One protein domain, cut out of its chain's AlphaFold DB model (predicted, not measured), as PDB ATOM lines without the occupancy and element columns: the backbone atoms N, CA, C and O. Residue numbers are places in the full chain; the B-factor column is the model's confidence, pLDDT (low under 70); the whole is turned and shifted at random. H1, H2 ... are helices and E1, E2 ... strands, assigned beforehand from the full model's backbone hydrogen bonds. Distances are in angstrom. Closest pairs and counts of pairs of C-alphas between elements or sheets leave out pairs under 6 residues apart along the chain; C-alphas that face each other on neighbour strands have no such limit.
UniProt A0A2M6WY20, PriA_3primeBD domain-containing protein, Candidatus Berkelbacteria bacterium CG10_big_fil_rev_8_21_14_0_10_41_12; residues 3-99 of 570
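What this domain is: This is residues 3 to 99 of the 570 residues of the protein "PriA_3primeBD domain-containing protein" of Candidatus Berkelbacteria bacterium CG10_big_fil_rev_8_21_14_0_10_41_12 (UniProt A0A2M6WY20). Four strands, E2, E1, E4 and E3, form one strongly twisted sheet that curls into a small, partly closed barrel, with E4 bending sharply on the way. The short helix H2 packs on the sheet at E1, and the longer helix H1 packs on H2, farther out from the sheet; a long link, residues 50 to 72, joins E4 to H1, and its residues 63 to 64 pair with E3. The printed part has 97 residues, in the order E1 E2 E3 E4 H1 H2, of mixed class, with an antiparallel sheet. It is compact, with a radius of gyration of the C-alphas of 12.8 A and spans of 35 by 28 by 26 A.

Where its parts are: Find C-alpha 3 at (-23.332, 36.273, -8.959); from there E1 runs through residues 3 to 8, over 15.2 A. E2 is residues 17 to 22, 15.5 A, and E3 is residues 31 to 36, 14.9 A. E4, residues 39 to 49, is the longest strand, 24.0 A from first to last C-alpha, and bends by 80 degrees at residue 46. Look next at C-alpha 73, at (-25.336, 26.317, -26.062), where H1 begins; it holds residues 73 to 86, over 19.8 A. H2, residues 90 to 95, ends at C-alpha 95, at (-12.107, 31.663, -26.995).

How they stand to each other: Begin with the sheet, in the order E2 E1 E4 E3, where E2 and E3 are the edge strands. E1 and E2 form an antiparallel hairpin, with N 6 and O 18 within hydrogen-bond range at 2.8 A. E1 and E4 are antiparallel, with N 7 and O 44 at 2.9 A. E3 and E4 form another antiparallel hairpin, with N 34 and O 41 at 2.9 A. E2 and E3 are only just apart, their closest C-alphas 8.2 A from each other. Now look at H2: it is on the sheet at a height of 9.2 A, only just over E1, with 3 of its C-alphas falling on that strand, and runs across the strands at 71 degrees to E1 on the local plane. The closest C-alphas of E1 and H2, those of Leu 7 and Ala 91, are 5.8 A apart. H1 is not on the sheet. It touches H2, with the C-alphas of Ala 79 and Ala 93 closest at 5.1 A, at a steep tilt of 62 degrees, opposite ways. In H1 and H2 every O i to N i+4 pair is within hydrogen-bond range.

The domain as a whole: The C-alphas farthest apart are those of Gly 23 and Glu 85, 37.1 A. The printed part has no cut. The link from E4 to H1, 23 residues, is long. Confidence is low, under 70, at residues 13 to 15.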
ATOM      1  N   ILE A   3     -24.620  36.973  -8.851       93.50
ATOM      2  CA  ILE A   3     -23.332  36.273  -8.959       93.50
ATOM      3  C   ILE A   3     -23.313  35.494 -10.278       93.50
ATOM      4  O   ILE A   3     -24.240  34.739 -10.582       93.50
ATOM      5  N   TYR A   4     -22.255  35.674 -11.062       94.88
ATOM      6  CA  TYR A   4     -22.074  35.036 -12.360       94.88
ATOM      7  C   TYR A   4     -20.747  34.294 -12.410       94.88
ATOM      8  O   TYR A   4     -19.703  34.847 -12.077       94.88
ATOM      9  N   SER A   5     -20.806  33.056 -12.887       94.31
ATOM     10  CA  SER A   5     -19.648  32.234 -13.214       94.31
ATOM     11  C   SER A   5     -19.148  32.627 -14.604       94.31
ATOM     12  O   SER A   5     -19.926  32.631 -15.562       94.31
ATOM     13  N   VAL A   6     -17.865  32.961 -14.731       94.25
ATOM     14  CA  VAL A   6     -17.261  33.521 -15.950       94.25
ATOM     15  C   VAL A   6     -16.030  32.715 -16.356       94.25
ATOM     16  O   VAL A   6     -15.121  32.500 -15.553       94.25
ATOM     17  N   LEU A   7     -15.973  32.317 -17.627       93.25
ATOM     18  CA  LEU A   7     -14.773  31.770 -18.259       93.25
ATOM     19  C   LEU A   7     -13.866  32.915 -18.692       93.25
ATOM     20  O   LEU A   7     -14.307  33.815 -19.401       93.25
ATOM     21  N   VAL A   8     -12.600  32.884 -18.294       91.81
ATOM     22  CA  VAL A   8     -11.664  33.995 -18.502       91.81
ATOM     23  C   VAL A   8     -10.652  33.655 -19.597       91.81
ATOM     24  O   VAL A   8     -10.148  32.537 -19.646       91.81
ATOM     25  N   LYS A   9     -10.323  34.620 -20.471       87.75
ATOM     26  CA  LYS A   9      -9.360  34.445 -21.574       87.75
ATOM     27  C   LYS A   9      -7.918  34.403 -21.065       87.75
ATOM     28  O   LYS A   9      -7.168  35.374 -21.195       87.75
ATOM     29  N   ARG A  10      -7.532  33.294 -20.442       81.62
ATOM     30  CA  ARG A  10      -6.169  33.000 -19.983       81.62
ATOM     31  C   ARG A  10      -5.905  31.506 -20.146       81.62
ATOM     32  O   ARG A  10      -6.792  30.701 -19.889       81.62
ATOM     33  N   LYS A  11      -4.671  31.159 -20.521       71.94
ATOM     34  CA  LYS A  11      -4.208  29.769 -20.549       71.94
ATOM     35  C   LYS A  11      -4.072  29.286 -19.109       71.94
ATOM     36  O   LYS A  11      -3.182  29.744 -18.395       71.94
ATOM     37  N   LEU A  12      -4.986  28.428 -18.677       70.00
ATOM     38  CA  LEU A  12      -5.011  27.849 -17.337       70.00
ATOM     39  C   LEU A  12      -4.935  26.328 -17.457       70.00
ATOM     40  O   LEU A  12      -5.466  25.750 -18.402       70.00
ATOM     41  N   SER A  13      -4.298  25.675 -16.485       56.88
ATOM     42  CA  SER A  13      -4.117  24.215 -16.472       56.88
ATOM     43  C   SER A  13      -5.411  23.426 -16.230       56.88
ATOM     44  O   SER A  13      -5.422  22.204 -16.357       56.88
ATOM     45  N   LYS A  14      -6.507  24.102 -15.865       62.41
ATOM     46  CA  LYS A  14      -7.822  23.510 -15.590       62.41
ATOM     47  C   LYS A  14      -8.943  24.405 -16.099       62.41
ATOM     48  O   LYS A  14      -8.781  25.627 -16.148       62.41
ATOM     49  N   ASP A  15     -10.100  23.792 -16.336       65.12
ATOM     50  CA  ASP A  15     -11.382  24.452 -16.600       65.12
ATOM     51  C   ASP A  15     -11.816  25.290 -15.396       65.12
ATOM     52  O   ASP A  15     -12.606  24.876 -14.550       65.12
ATOM     53  N   SER A  16     -11.236  26.479 -15.286       71.56
ATOM     54  CA  SER A  16     -11.471  27.384 -14.171       71.56
ATOM     55  C   SER A  16     -12.492  28.427 -14.597       71.56
ATOM     56  O   SER A  16     -12.197  29.327 -15.387       71.56
ATOM     57  N   CYS A  17     -13.705  28.301 -14.069       85.88
ATOM     58  CA  CYS A  17     -14.626  29.425 -14.009       85.88
ATOM     59  C   CYS A  17     -14.327  30.262 -12.763       85.88
ATOM     60  O   CYS A  17     -13.980  29.720 -11.715       85.88
ATOM     61  N   PHE A  18     -14.504  31.574 -12.871       91.06
ATOM     62  CA  PHE A  18     -14.352  32.506 -11.757       91.06
ATOM     63  C   PHE A  18     -15.669  33.232 -11.510       91.06
ATOM     64  O   PHE A  18     -16.349  33.628 -12.458       91.06
ATOM     65  N   ASP A  19     -16.019  33.408 -10.240       93.88
ATOM     66  CA  ASP A  19     -17.260  34.064  -9.846       93.88
ATOM     67  C   ASP A  19     -17.059  35.588  -9.766       93.88
ATOM     68  O   ASP A  19     -16.074  36.081  -9.214       93.88
ATOM     69  N   TYR A  20     -18.008  36.341 -10.319       94.44
ATOM     70  CA  TYR A  20     -18.032  37.805 -10.321       94.44
ATOM     71  C   TYR A  20     -19.426  38.324  -9.975       94.44
ATOM     72  O   TYR A  20     -20.429  37.648 -10.211       94.44
ATOM     73  N   ILE A  21     -19.504  39.559  -9.480       94.25
ATOM     74  CA  ILE A  21     -20.782  40.241  -9.237       94.25
ATOM     75  C   ILE A  21     -21.126  41.214 -10.367       94.25
ATOM     76  O   ILE A  21     -20.266  41.915 -10.907       94.25
ATOM     77  N   ALA A  22     -22.412  41.281 -10.708       93.12
ATOM     78  CA  ALA A  22     -22.948  42.247 -11.661       93.12
ATOM     79  C   ALA A  22     -24.223  42.906 -11.124       93.12
ATOM     80  O   ALA A  22     -25.088  42.246 -10.539       93.12
ATOM     81  N   GLY A  23     -24.357  44.215 -11.357       88.44
ATOM     82  CA  GLY A  23     -25.597  44.949 -11.086       88.44
ATOM     83  C   GLY A  23     -26.708  44.627 -12.090       88.44
ATOM     84  O   GLY A  23     -27.875  44.598 -11.718       88.44
ATOM     85  N   GLN A  24     -26.341  44.322 -13.336       88.69
ATOM     86  CA  GLN A  24     -27.269  44.052 -14.434       88.69
ATOM     87  C   GLN A  24     -27.495  42.545 -14.640       88.69
ATOM     88  O   GLN A  24     -26.696  41.705 -14.207       88.69
ATOM     89  N   LYS A  25     -28.604  42.189 -15.299       91.38
ATOM     90  CA  LYS A  25     -28.884  40.803 -15.691       91.38
ATOM     91  C   LYS A  25     -27.999  40.428 -16.882       91.38
ATOM     92  O   LYS A  25     -28.025  41.124 -17.890       91.38
ATOM     93  N   LEU A  26     -27.241  39.341 -16.754       93.06
ATOM     94  CA  LEU A  26     -26.408  38.803 -17.829       93.06
ATOM     95  C   LEU A  26     -26.927  37.445 -18.287       93.06
ATOM     96  O   LEU A  26     -27.482  36.671 -17.502       93.06
ATOM     97  N   GLU A  27     -26.701  37.158 -19.560       92.06
ATOM     98  CA  GLU A  27     -27.057  35.910 -20.218       92.06
ATOM     99  C   GLU A  27     -25.817  35.044 -20.441       92.06
ATOM    100  O   GLU A  27     -24.715  35.538 -20.699       92.06
ATOM    101  N   LYS A  28     -25.999  33.724 -20.368       93.56
ATOM    102  CA  LYS A  28     -24.954  32.759 -20.712       93.56
ATOM    103  C   LYS A  28     -24.513  32.976 -22.164       93.56
ATOM    104  O   LYS A  28     -25.347  33.071 -23.054       93.56
ATOM    105  N   GLY A  29     -23.205  33.038 -22.393       92.88
ATOM    106  CA  GLY A  29     -22.608  33.267 -23.710       92.88
ATOM    107  C   GLY A  29     -22.388  34.737 -24.082       92.88
ATOM    108  O   GLY A  29     -21.881  35.007 -25.173       92.88
ATOM    109  N   GLN A  30     -22.731  35.693 -23.207       93.19
ATOM    110  CA  GLN A  30     -22.343  37.098 -23.378       93.19
ATOM    111  C   GLN A  30     -20.846  37.303 -23.127       93.19
ATOM    112  O   GLN A  30     -20.264  36.712 -22.211       93.19
ATOM    113  N   LEU A  31     -20.236  38.176 -23.929       93.94
ATOM    114  CA  LEU A  31     -18.842  38.577 -23.805       93.94
ATOM    115  C   LEU A  31     -18.744  39.851 -22.956       93.94
ATOM    116  O   LEU A  31     -19.422  40.853 -23.195       93.94
ATOM    117  N   ILE A  32     -17.880  39.810 -21.950       94.94
ATOM    118  CA  ILE A  32     -17.701  40.853 -20.939       94.94
ATOM    119  C   ILE A  32     -16.212  41.134 -20.716       94.94
ATOM    120  O   ILE A  32     -15.342  40.384 -21.159       94.94
ATOM    121  N   LYS A  33     -15.907  42.221 -20.007       94.88
ATOM    122  CA  LYS A  33     -14.562  42.581 -19.558       94.88
ATOM    123  C   LYS A  33     -14.518  42.549 -18.035       94.88
ATOM    124  O   LYS A  33     -15.298  43.236 -17.368       94.88
ATOM    125  N   VAL A  34     -13.607  41.744 -17.497       94.56
ATOM    126  CA  VAL A  34     -13.492  41.463 -16.062       94.56
ATOM    127  C   VAL A  34     -12.064  41.688 -15.562       94.56
ATOM    128  O   VAL A  34     -11.108  41.509 -16.324       94.56
ATOM    129  N   PRO A  35     -11.891  42.083 -14.291       94.00
ATOM    130  CA  PRO A  35     -10.579  42.145 -13.667       94.00
ATOM    131  C   PRO A  35     -10.078  40.735 -13.340       94.00
ATOM    132  O   PRO A  35     -10.775  39.937 -12.712       94.00
ATOM    133  N   PHE A  36      -8.843  40.438 -13.730       91.00
ATOM    134  CA  PHE A  36      -8.162  39.184 -13.433       91.00
ATOM    135  C   PHE A  36      -6.699  39.459 -13.068       91.00
ATOM    136  O   PHE A  36      -5.922  39.979 -13.877       91.00
ATOM    137  N   GLY A  37      -6.339  39.152 -11.818       87.31
ATOM    138  CA  GLY A  37      -5.099  39.643 -11.212       87.31
ATOM    139  C   GLY A  37      -5.068  41.175 -11.200       87.31
ATOM    140  O   GLY A  37      -6.016  41.803 -10.717       87.31
ATOM    141  N   GLN A  38      -4.002  41.740 -11.770       86.69
ATOM    142  CA  GLN A  38      -3.789  43.183 -11.960       86.69
ATOM    143  C   GLN A  38      -4.293  43.708 -13.321       86.69
ATOM    144  O   GLN A  38      -4.240  44.903 -13.582       86.69
ATOM    145  N   SER A  39      -4.783  42.831 -14.204       91.00
ATOM    146  CA  SER A  39      -5.152  43.182 -15.585       91.00
ATOM    147  C   SER A  39      -6.659  43.102 -15.834       91.00
ATOM    148  O   SER A  39      -7.379  42.394 -15.129       91.00
ATOM    149  N   LEU A  40      -7.142  43.779 -16.878       92.81
ATOM    150  CA  LEU A  40      -8.472  43.540 -17.442       92.81
ATOM    151  C   LEU A  40      -8.374  42.540 -18.590       92.81
ATOM    152  O   LEU A  40      -7.503  42.652 -19.448       92.81
ATOM    153  N   THR A  41      -9.301  41.591 -18.642       92.69
ATOM    154  CA  THR A  41      -9.344  40.575 -19.697       92.69
ATOM    155  C   THR A  41     -10.778  40.294 -20.139       92.69
ATOM    156  O   THR A  41     -11.742  40.660 -19.461       92.69
ATOM    157  N   GLN A  42     -10.913  39.681 -21.312       93.12
ATOM    158  CA  GLN A  42     -12.197  39.222 -21.826       93.12
ATOM    159  C   GLN A  42     -12.665  37.999 -21.028       93.12
ATOM    160  O   GLN A  42     -11.874  37.111 -20.695       93.12
ATOM    161  N   GLY A  43     -13.959  37.963 -20.736       94.25
ATOM    162  CA  GLY A  43     -14.629  36.855 -20.074       94.25
ATOM    163  C   GLY A  43     -15.928  36.502 -20.786       94.25
ATOM    164  O   GLY A  43     -16.566  37.373 -21.372       94.25
ATOM    165  N   ILE A  44     -16.326  35.236 -20.737       94.94
ATOM    166  CA  ILE A  44     -17.603  34.755 -21.267       94.94
ATOM    167  C   ILE A  44     -18.445  34.274 -20.098       94.94
ATOM    168  O   ILE A  44     -17.999  33.456 -19.294       94.94
ATOM    169  N   VAL A  45     -19.670  34.781 -20.003       95.06
ATOM    170  CA  VAL A  45     -20.612  34.371 -18.960       95.06
ATOM    171  C   VAL A  45     -20.977  32.901 -19.173       95.06
ATOM    172  O   VAL A  45     -21.526  32.534 -20.209       95.06
ATOM    173  N   PHE A  46     -20.671  32.050 -18.197       93.25
ATOM    174  CA  PHE A  46     -20.953  30.614 -18.244       93.25
ATOM    175  C   PHE A  46     -22.306  30.270 -17.610       93.25
ATOM    176  O   PHE A  46     -23.005  29.369 -18.070       93.25
ATOM    177  N   GLY A  47     -22.703  31.014 -16.577       92.12
ATOM    178  CA  GLY A  47     -23.986  30.834 -15.911       92.12
ATOM    179  C   GLY A  47     -24.161  31.759 -14.712       92.12
ATOM    180  O   GLY A  47     -23.213  32.396 -14.254       92.12
ATOM    181  N   LYS A  48     -25.389  31.829 -14.197       92.38
ATOM    182  CA  LYS A  48     -25.719  32.548 -12.962       92.38
ATOM    183  C   LYS A  48     -25.682  31.571 -11.787       92.38
ATOM    184  O   LYS A  48     -26.259  30.490 -11.883       92.38
ATOM    185  N   LYS A  49     -25.049  31.961 -10.682       90.94
ATOM    186  CA  LYS A  49     -25.037  31.196  -9.427       90.94
ATOM    187  C   LYS A  49     -25.908  31.877  -8.368       90.94
ATOM    188  O   LYS A  49     -26.116  33.091  -8.413       90.94
ATOM    189  N   LYS A  50     -26.427  31.086  -7.420       85.19
ATOM    190  CA  LYS A  50     -27.120  31.603  -6.224       85.19
ATOM    191  C   LYS A  50     -26.117  32.080  -5.171       85.19
ATOM    192  O   LYS A  50     -26.279  33.163  -4.627       85.19
ATOM    193  N   THR A  51     -25.073  31.292  -4.941       85.88
ATOM    194  CA  THR A  51     -23.995  31.543  -3.977       85.88
ATOM    195  C   THR A  51     -22.643  31.326  -4.652       85.88
ATOM    196  O   THR A  51     -22.566  30.679  -5.698       85.88
ATOM    197  N   SER A  52     -21.582  31.905  -4.089       86.12
ATOM    198  CA  SER A  52     -20.213  31.646  -4.535       86.12
ATOM    199  C   SER A  52     -19.511  30.709  -3.563       86.12
ATOM    200  O   SER A  52     -19.747  30.771  -2.359       86.12
ATOM    201  N   ASP A  53     -18.633  29.867  -4.098       82.75
ATOM    202  CA  ASP A  53     -17.872  28.883  -3.326       82.75
ATOM    203  C   ASP A  53     -16.656  29.517  -2.615       82.75
ATOM    204  O   ASP A  53     -16.008  28.886  -1.780       82.75
ATOM    205  N   THR A  54     -16.317  30.774  -2.938       81.12
ATOM    206  CA  THR A  54     -15.203  31.502  -2.320       81.12
ATOM    207  C   THR A  54     -15.651  32.334  -1.121       81.12
ATOM    208  O   THR A  54     -16.673  33.011  -1.155       81.12
ATOM    209  N   ARG A  55     -14.813  32.350  -0.079       76.25
ATOM    210  CA  ARG A  55     -14.956  33.243   1.085       76.25
ATOM    211  C   ARG A  55     -14.407  34.656   0.838       76.25
ATOM    212  O   ARG A  55     -14.595  35.535   1.667       76.25
ATOM    213  N   ARG A  56     -13.679  34.865  -0.266       82.50
ATOM    214  CA  ARG A  56     -13.113  36.171  -0.651       82.50
ATOM    215  C   ARG A  56     -14.166  37.058  -1.307       82.50
ATOM    216  O   ARG A  56     -15.032  36.553  -2.019       82.50
ATOM    217  N   GLU A  57     -14.008  38.370  -1.153       85.56
ATOM    218  CA  GLU A  57     -14.852  39.353  -1.830       85.56
ATOM    219  C   GLU A  57     -14.801  39.209  -3.355       85.56
ATOM    220  O   GLU A  57     -13.739  39.086  -3.978       85.56
ATOM    221  N   LEU A  58     -15.986  39.235  -3.964       90.81
ATOM    222  CA  LEU A  58     -16.147  39.096  -5.401       90.81
ATOM    223  C   LEU A  58     -15.918  40.436  -6.094       90.81
ATOM    224  O   LEU A  58     -16.546  41.445  -5.776       90.81
ATOM    225  N   LYS A  59     -15.060  40.435  -7.116       93.19
ATOM    226  CA  LYS A  59     -14.858  41.612  -7.965       93.19
ATOM    227  C   LYS A  59     -16.082  41.846  -8.857       93.19
ATOM    228  O   LYS A  59     -16.745  40.904  -9.294       93.19
ATOM    229  N   SER A  60     -16.342  43.110  -9.187       93.50
ATOM    230  CA  SER A  60     -17.410  43.486 -10.114       93.50
ATOM    231  C   SER A  60     -16.992  43.397 -11.581       93.50
ATOM    232  O   SER A  60     -15.842  43.665 -11.952       93.50
ATOM    233  N   ILE A  61     -17.947  43.023 -12.434       94.12
ATOM    234  CA  ILE A  61     -17.794  43.062 -13.893       94.12
ATOM    235  C   ILE A  61     -17.656  44.523 -14.333       94.12
ATOM    236  O   ILE A  61     -18.462  45.368 -13.952       94.12
ATOM    237  N   LYS A  62     -16.630  44.824 -15.140       93.88
ATOM    238  CA  LYS A  62     -16.269  46.207 -15.495       93.88
ATOM    239  C   LYS A  62     -16.991  46.723 -16.730       93.88
ATOM    240  O   LYS A  62     -17.342  47.896 -16.775       93.88
ATOM    241  N   LYS A  63     -17.179  45.879 -17.748       93.75
ATOM    242  CA  LYS A  63     -17.834  46.274 -19.003       93.75
ATOM    243  C   LYS A  63     -18.535  45.089 -19.656       93.75
ATOM    244  O   LYS A  63     -17.979  43.997 -19.690       93.75
ATOM    245  N   ILE A  64     -19.714  45.319 -20.223       92.94
ATOM    246  CA  ILE A  64     -20.381  44.372 -21.124       92.94
ATOM    247  C   ILE A  64     -19.927  44.709 -22.548       92.94
ATOM    248  O   ILE A  64     -20.017  45.865 -22.959       92.94
ATOM    249  N   LEU A  65     -19.360  43.739 -23.270       92.38
ATOM    250  CA  LEU A  65     -18.811  43.964 -24.614       92.38
ATOM    251  C   LEU A  65     -19.832  43.661 -25.714       92.38
ATOM    252  O   LEU A  65     -19.802  44.311 -26.755       92.38
ATOM    253  N   THR A  66     -20.733  42.707 -25.483       91.44
ATOM    254  CA  THR A  66     -21.794  42.338 -26.428       91.44
ATOM    255  C   THR A  66     -23.167  42.503 -25.779       91.44
ATOM    256  O   THR A  66     -23.361  42.007 -24.669       91.44
ATOM    257  N   PRO A  67     -24.145  43.138 -26.450       89.06
ATOM    258  CA  PRO A  67     -25.481  43.330 -25.881       89.06
ATOM    259  C   PRO A  67     -26.264  42.013 -25.767       89.06
ATOM    260  O   PRO A  67     -27.144  41.890 -24.923       89.06
ATOM    261  N   VAL A  68     -25.924  41.011 -26.580       89.50
ATOM    262  CA  VAL A  68     -26.575  39.693 -26.624       89.50
ATOM    263  C   VAL A  68     -25.562  38.569 -26.410       89.50
ATOM    264  O   VAL A  68     -24.351  38.781 -26.536       89.50
ATOM    265  N   ALA A  69     -26.048  37.370 -26.086       90.62
ATOM    266  CA  ALA A  69     -25.227  36.166 -26.073       90.62
ATOM    267  C   ALA A  69     -24.749  35.816 -27.492       90.62
ATOM    268  O   ALA A  69     -25.554  35.570 -28.390       90.62
ATOM    269  N   ILE A  70     -23.429  35.791 -27.689       89.44
ATOM    270  CA  ILE A  70     -22.804  35.494 -28.990       89.44
ATOM    271  C   ILE A  70     -22.265  34.062 -29.075       89.44
ATOM    272  O   ILE A  70     -21.965  33.588 -30.169       89.44
ATOM    273  N   ILE A  71     -22.154  33.384 -27.928       92.62
ATOM    274  CA  ILE A  71     -21.847  31.957 -27.829       92.62
ATOM    275  C   ILE A  71     -23.131  31.197 -27.513       92.62
ATOM    276  O   ILE A  71     -23.779  31.439 -26.497       92.62
ATOM    277  N   THR A  72     -23.482  30.261 -28.385       91.88
ATOM    278  CA  THR A  72     -24.671  29.410 -28.248       91.88
ATOM    279  C   THR A  72     -24.411  28.204 -27.340       91.88
ATOM    280  O   THR A  72     -23.270  27.769 -27.178       91.88
ATOM    281  N   ASP A  73     -25.466  27.579 -26.811       91.44
ATOM    282  CA  ASP A  73     -25.336  26.317 -26.062       91.44
ATOM    283  C   ASP A  73     -24.699  25.196 -26.895       91.44
ATOM    284  O   ASP A  73     -23.882  24.429 -26.385       91.44
ATOM    285  N   ASN A  74     -24.992  25.143 -28.198       92.19
ATOM    286  CA  ASN A  74     -24.353  24.201 -29.120       92.19
ATOM    287  C   ASN A  74     -22.838  24.432 -29.216       92.19
ATOM    288  O   ASN A  74     -22.077  23.467 -29.262       92.19
ATOM    289  N   GLN A  75     -22.384  25.688 -29.184       94.25
ATOM    290  CA  GLN A  75     -20.958  26.006 -29.120       94.25
ATOM    291  C   GLN A  75     -20.347  25.639 -27.763       94.25
ATOM    292  O   GLN A  75     -19.239  25.119 -27.742       94.25
ATOM    293  N   PHE A  76     -21.049  25.808 -26.637       94.00
ATOM    294  CA  PHE A  76     -20.556  25.293 -25.349       94.00
ATOM    295  C   PHE A  76     -20.354  23.768 -25.384       94.00
ATOM    296  O   PHE A  76     -19.316  23.280 -24.941       94.00
ATOM    297  N   ILE A  77     -21.299  23.019 -25.968       94.56
ATOM    298  CA  ILE A  77     -21.175  21.562 -26.148       94.56
ATOM    299  C   ILE A  77     -19.986  21.228 -27.059       94.56
ATOM    300  O   ILE A  77     -19.185  20.356 -26.725       94.56
ATOM    301  N   LEU A  78     -19.844  21.935 -28.186       95.50
ATOM    302  CA  LEU A  78     -18.731  21.735 -29.117       95.50
ATOM    303  C   LEU A  78     -17.385  21.987 -28.439       95.50
ATOM    304  O   LEU A  78     -16.468  21.183 -28.578       95.50
ATOM    305  N   ALA A  79     -17.267  23.076 -27.683       94.25
ATOM    306  CA  ALA A  79     -16.041  23.407 -26.979       94.25
ATOM    307  C   ALA A  79     -15.689  22.372 -25.909       94.25
ATOM    308  O   ALA A  79     -14.523  22.021 -25.795       94.25
ATOM    309  N   GLY A  80     -16.676  21.827 -25.189       92.31
ATOM    310  CA  GLY A  80     -16.453  20.715 -24.261       92.31
ATOM    311  C   GLY A  80     -15.951  19.448 -24.964       92.31
ATOM    312  O   GLY A  80     -15.033  18.791 -24.478       92.31
ATOM    313  N   GLN A  81     -16.493  19.125 -26.146       93.31
ATOM    314  CA  GLN A  81     -16.009  17.997 -26.955       93.31
ATOM    315  C   GLN A  81     -14.580  18.220 -27.468       93.31
ATOM    316  O   GLN A  81     -13.781  17.288 -27.449       93.31
ATOM    317  N   ILE A  82     -14.247  19.442 -27.893       91.81
ATOM    318  CA  ILE A  82     -12.887  19.811 -28.312       91.81
ATOM    319  C   ILE A  82     -11.922  19.748 -27.125       91.81
ATOM    320  O   ILE A  82     -10.864  19.142 -27.249       91.81
ATOM    321  N   ALA A  83     -12.300  20.315 -25.978       88.06
ATOM    322  CA  ALA A  83     -11.506  20.287 -24.755       88.06
ATOM    323  C   ALA A  83     -11.156  18.851 -24.342       88.06
ATOM    324  O   ALA A  83      -9.988  18.551 -24.097       88.06
ATOM    325  N   LYS A  84     -12.138  17.937 -24.378       84.06
ATOM    326  CA  LYS A  84     -11.920  16.511 -24.097       84.06
ATOM    327  C   LYS A  84     -11.037  15.825 -25.149       84.06
ATOM    328  O   LYS A  84     -10.109  15.117 -24.782       84.06
ATOM    329  N   GLU A  85     -11.314  16.012 -26.442       84.56
ATOM    330  CA  GLU A  85     -10.601  15.312 -27.530       84.56
ATOM    331  C   GLU A  85      -9.146  15.775 -27.696       84.56
ATOM    332  O   GLU A  85      -8.284  14.973 -28.050       84.56
ATOM    333  N   TYR A  86      -8.877  17.064 -27.474       83.44
ATOM    334  CA  TYR A  86      -7.565  17.682 -27.690       83.44
ATOM    335  C   TYR A  86      -6.864  18.082 -26.398       83.44
ATOM    336  O   TYR A  86      -5.848  18.775 -26.451       83.44
ATOM    337  N   PHE A  87      -7.384  17.642 -25.251       79.44
ATOM    338  CA  PHE A  87      -6.744  17.846 -23.956       79.44
ATOM    339  C   PHE A  87      -6.467  19.329 -23.647       79.44
ATOM    340  O   PHE A  87      -5.425  19.686 -23.098       79.44
ATOM    341  N   SER A  88      -7.400  20.206 -24.025       82.94
ATOM    342  CA  SER A  88      -7.322  21.649 -23.783       82.94
ATOM    343  C   SER A  88      -8.334  22.084 -22.731       82.94
ATOM    344  O   SER A  88      -9.292  21.366 -22.459       82.94
ATOM    345  N   SER A  89      -8.186  23.296 -22.193       85.06
ATOM    346  CA  SER A  89      -9.244  23.864 -21.357       85.06
ATOM    347  C   SER A  89     -10.475  24.248 -22.193       85.06
ATOM    348  O   SER A  89     -10.373  24.598 -23.376       85.06
ATOM    349  N   LEU A  90     -11.651  24.235 -21.568       88.75
ATOM    350  CA  LEU A  90     -12.902  24.749 -22.117       88.75
ATOM    351  C   LEU A  90     -12.773  26.228 -22.494       88.75
ATOM    352  O   LEU A  90     -13.312  26.652 -23.514       88.75
ATOM    353  N   ALA A  91     -12.046  27.011 -21.691       89.31
ATOM    354  CA  ALA A  91     -11.793  28.417 -21.982       89.31
ATOM    355  C   ALA A  91     -11.011  28.566 -23.296       89.31
ATOM    356  O   ALA A  91     -11.474  29.270 -24.192       89.31
ATOM    357  N   ASP A  92      -9.886  27.861 -23.453       87.00
ATOM    358  CA  ASP A  92      -9.083  27.911 -24.684       87.00
ATOM    359  C   ASP A  92      -9.907  27.502 -25.912       87.00
ATOM    360  O   ASP A  92      -9.864  28.173 -26.947       87.00
ATOM    361  N   ALA A  93     -10.724  26.450 -25.780       90.69
ATOM    362  CA  ALA A  93     -11.616  26.008 -26.843       90.69
ATOM    363  C   ALA A  93     -12.659  27.082 -27.205       90.69
ATOM    364  O   ALA A  93     -12.759  27.457 -28.371       90.69
ATOM    365  N   ILE A  94     -13.397  27.641 -26.240       92.06
ATOM    366  CA  ILE A  94     -14.436  28.647 -26.528       92.06
ATOM    367  C   ILE A  94     -13.840  29.945 -27.071       92.06
ATOM    368  O   ILE A  94     -14.387  30.525 -28.010       92.06
ATOM    369  N   PHE A  95     -12.724  30.425 -26.517       91.38
ATOM    370  CA  PHE A  95     -12.107  31.663 -26.995       91.38
ATOM    371  C   PHE A  95     -11.564  31.532 -28.423       91.38
ATOM    372  O   PHE A  95     -11.496  32.545 -29.119       91.38
ATOM    373  N   SER A  96     -11.266  30.312 -28.892       89.69
ATOM    374  CA  SER A  96     -10.933  30.054 -30.301       89.69
ATOM    375  C   SER A  96     -12.116  30.267 -31.261       89.69
ATOM    376  O   SER A  96     -11.910  30.465 -32.457       89.69
ATOM    377  N   PHE A  97     -13.356  30.276 -30.752       91.56
ATOM    378  CA  PHE A  97     -14.557  30.466 -31.573       91.56
ATOM    379  C   PHE A  97     -14.884  31.934 -31.812       91.56
ATOM    380  O   PHE A  97     -15.656  32.267 -32.718       91.56
ATOM    381  N   LEU A  98     -14.321  32.822 -30.991       88.50
ATOM    382  CA  LEU A  98     -14.569  34.241 -31.131       88.50
ATOM    383  C   LEU A  98     -13.919  34.766 -32.414       88.50
ATOM    384  O   LEU A  98     -12.750  34.493 -32.693       88.50
ATOM    385  N   PRO A  99     -14.652  35.568 -33.196       82.12
ATOM    386  CA  PRO A  99     -14.079  36.204 -34.362       82.12
ATOM    387  C   PRO A  99     -13.041  37.239 -33.907       82.12
ATOM    388  O   PRO A  99     -13.235  37.939 -32.914       82.12
TER     389      PRO A  99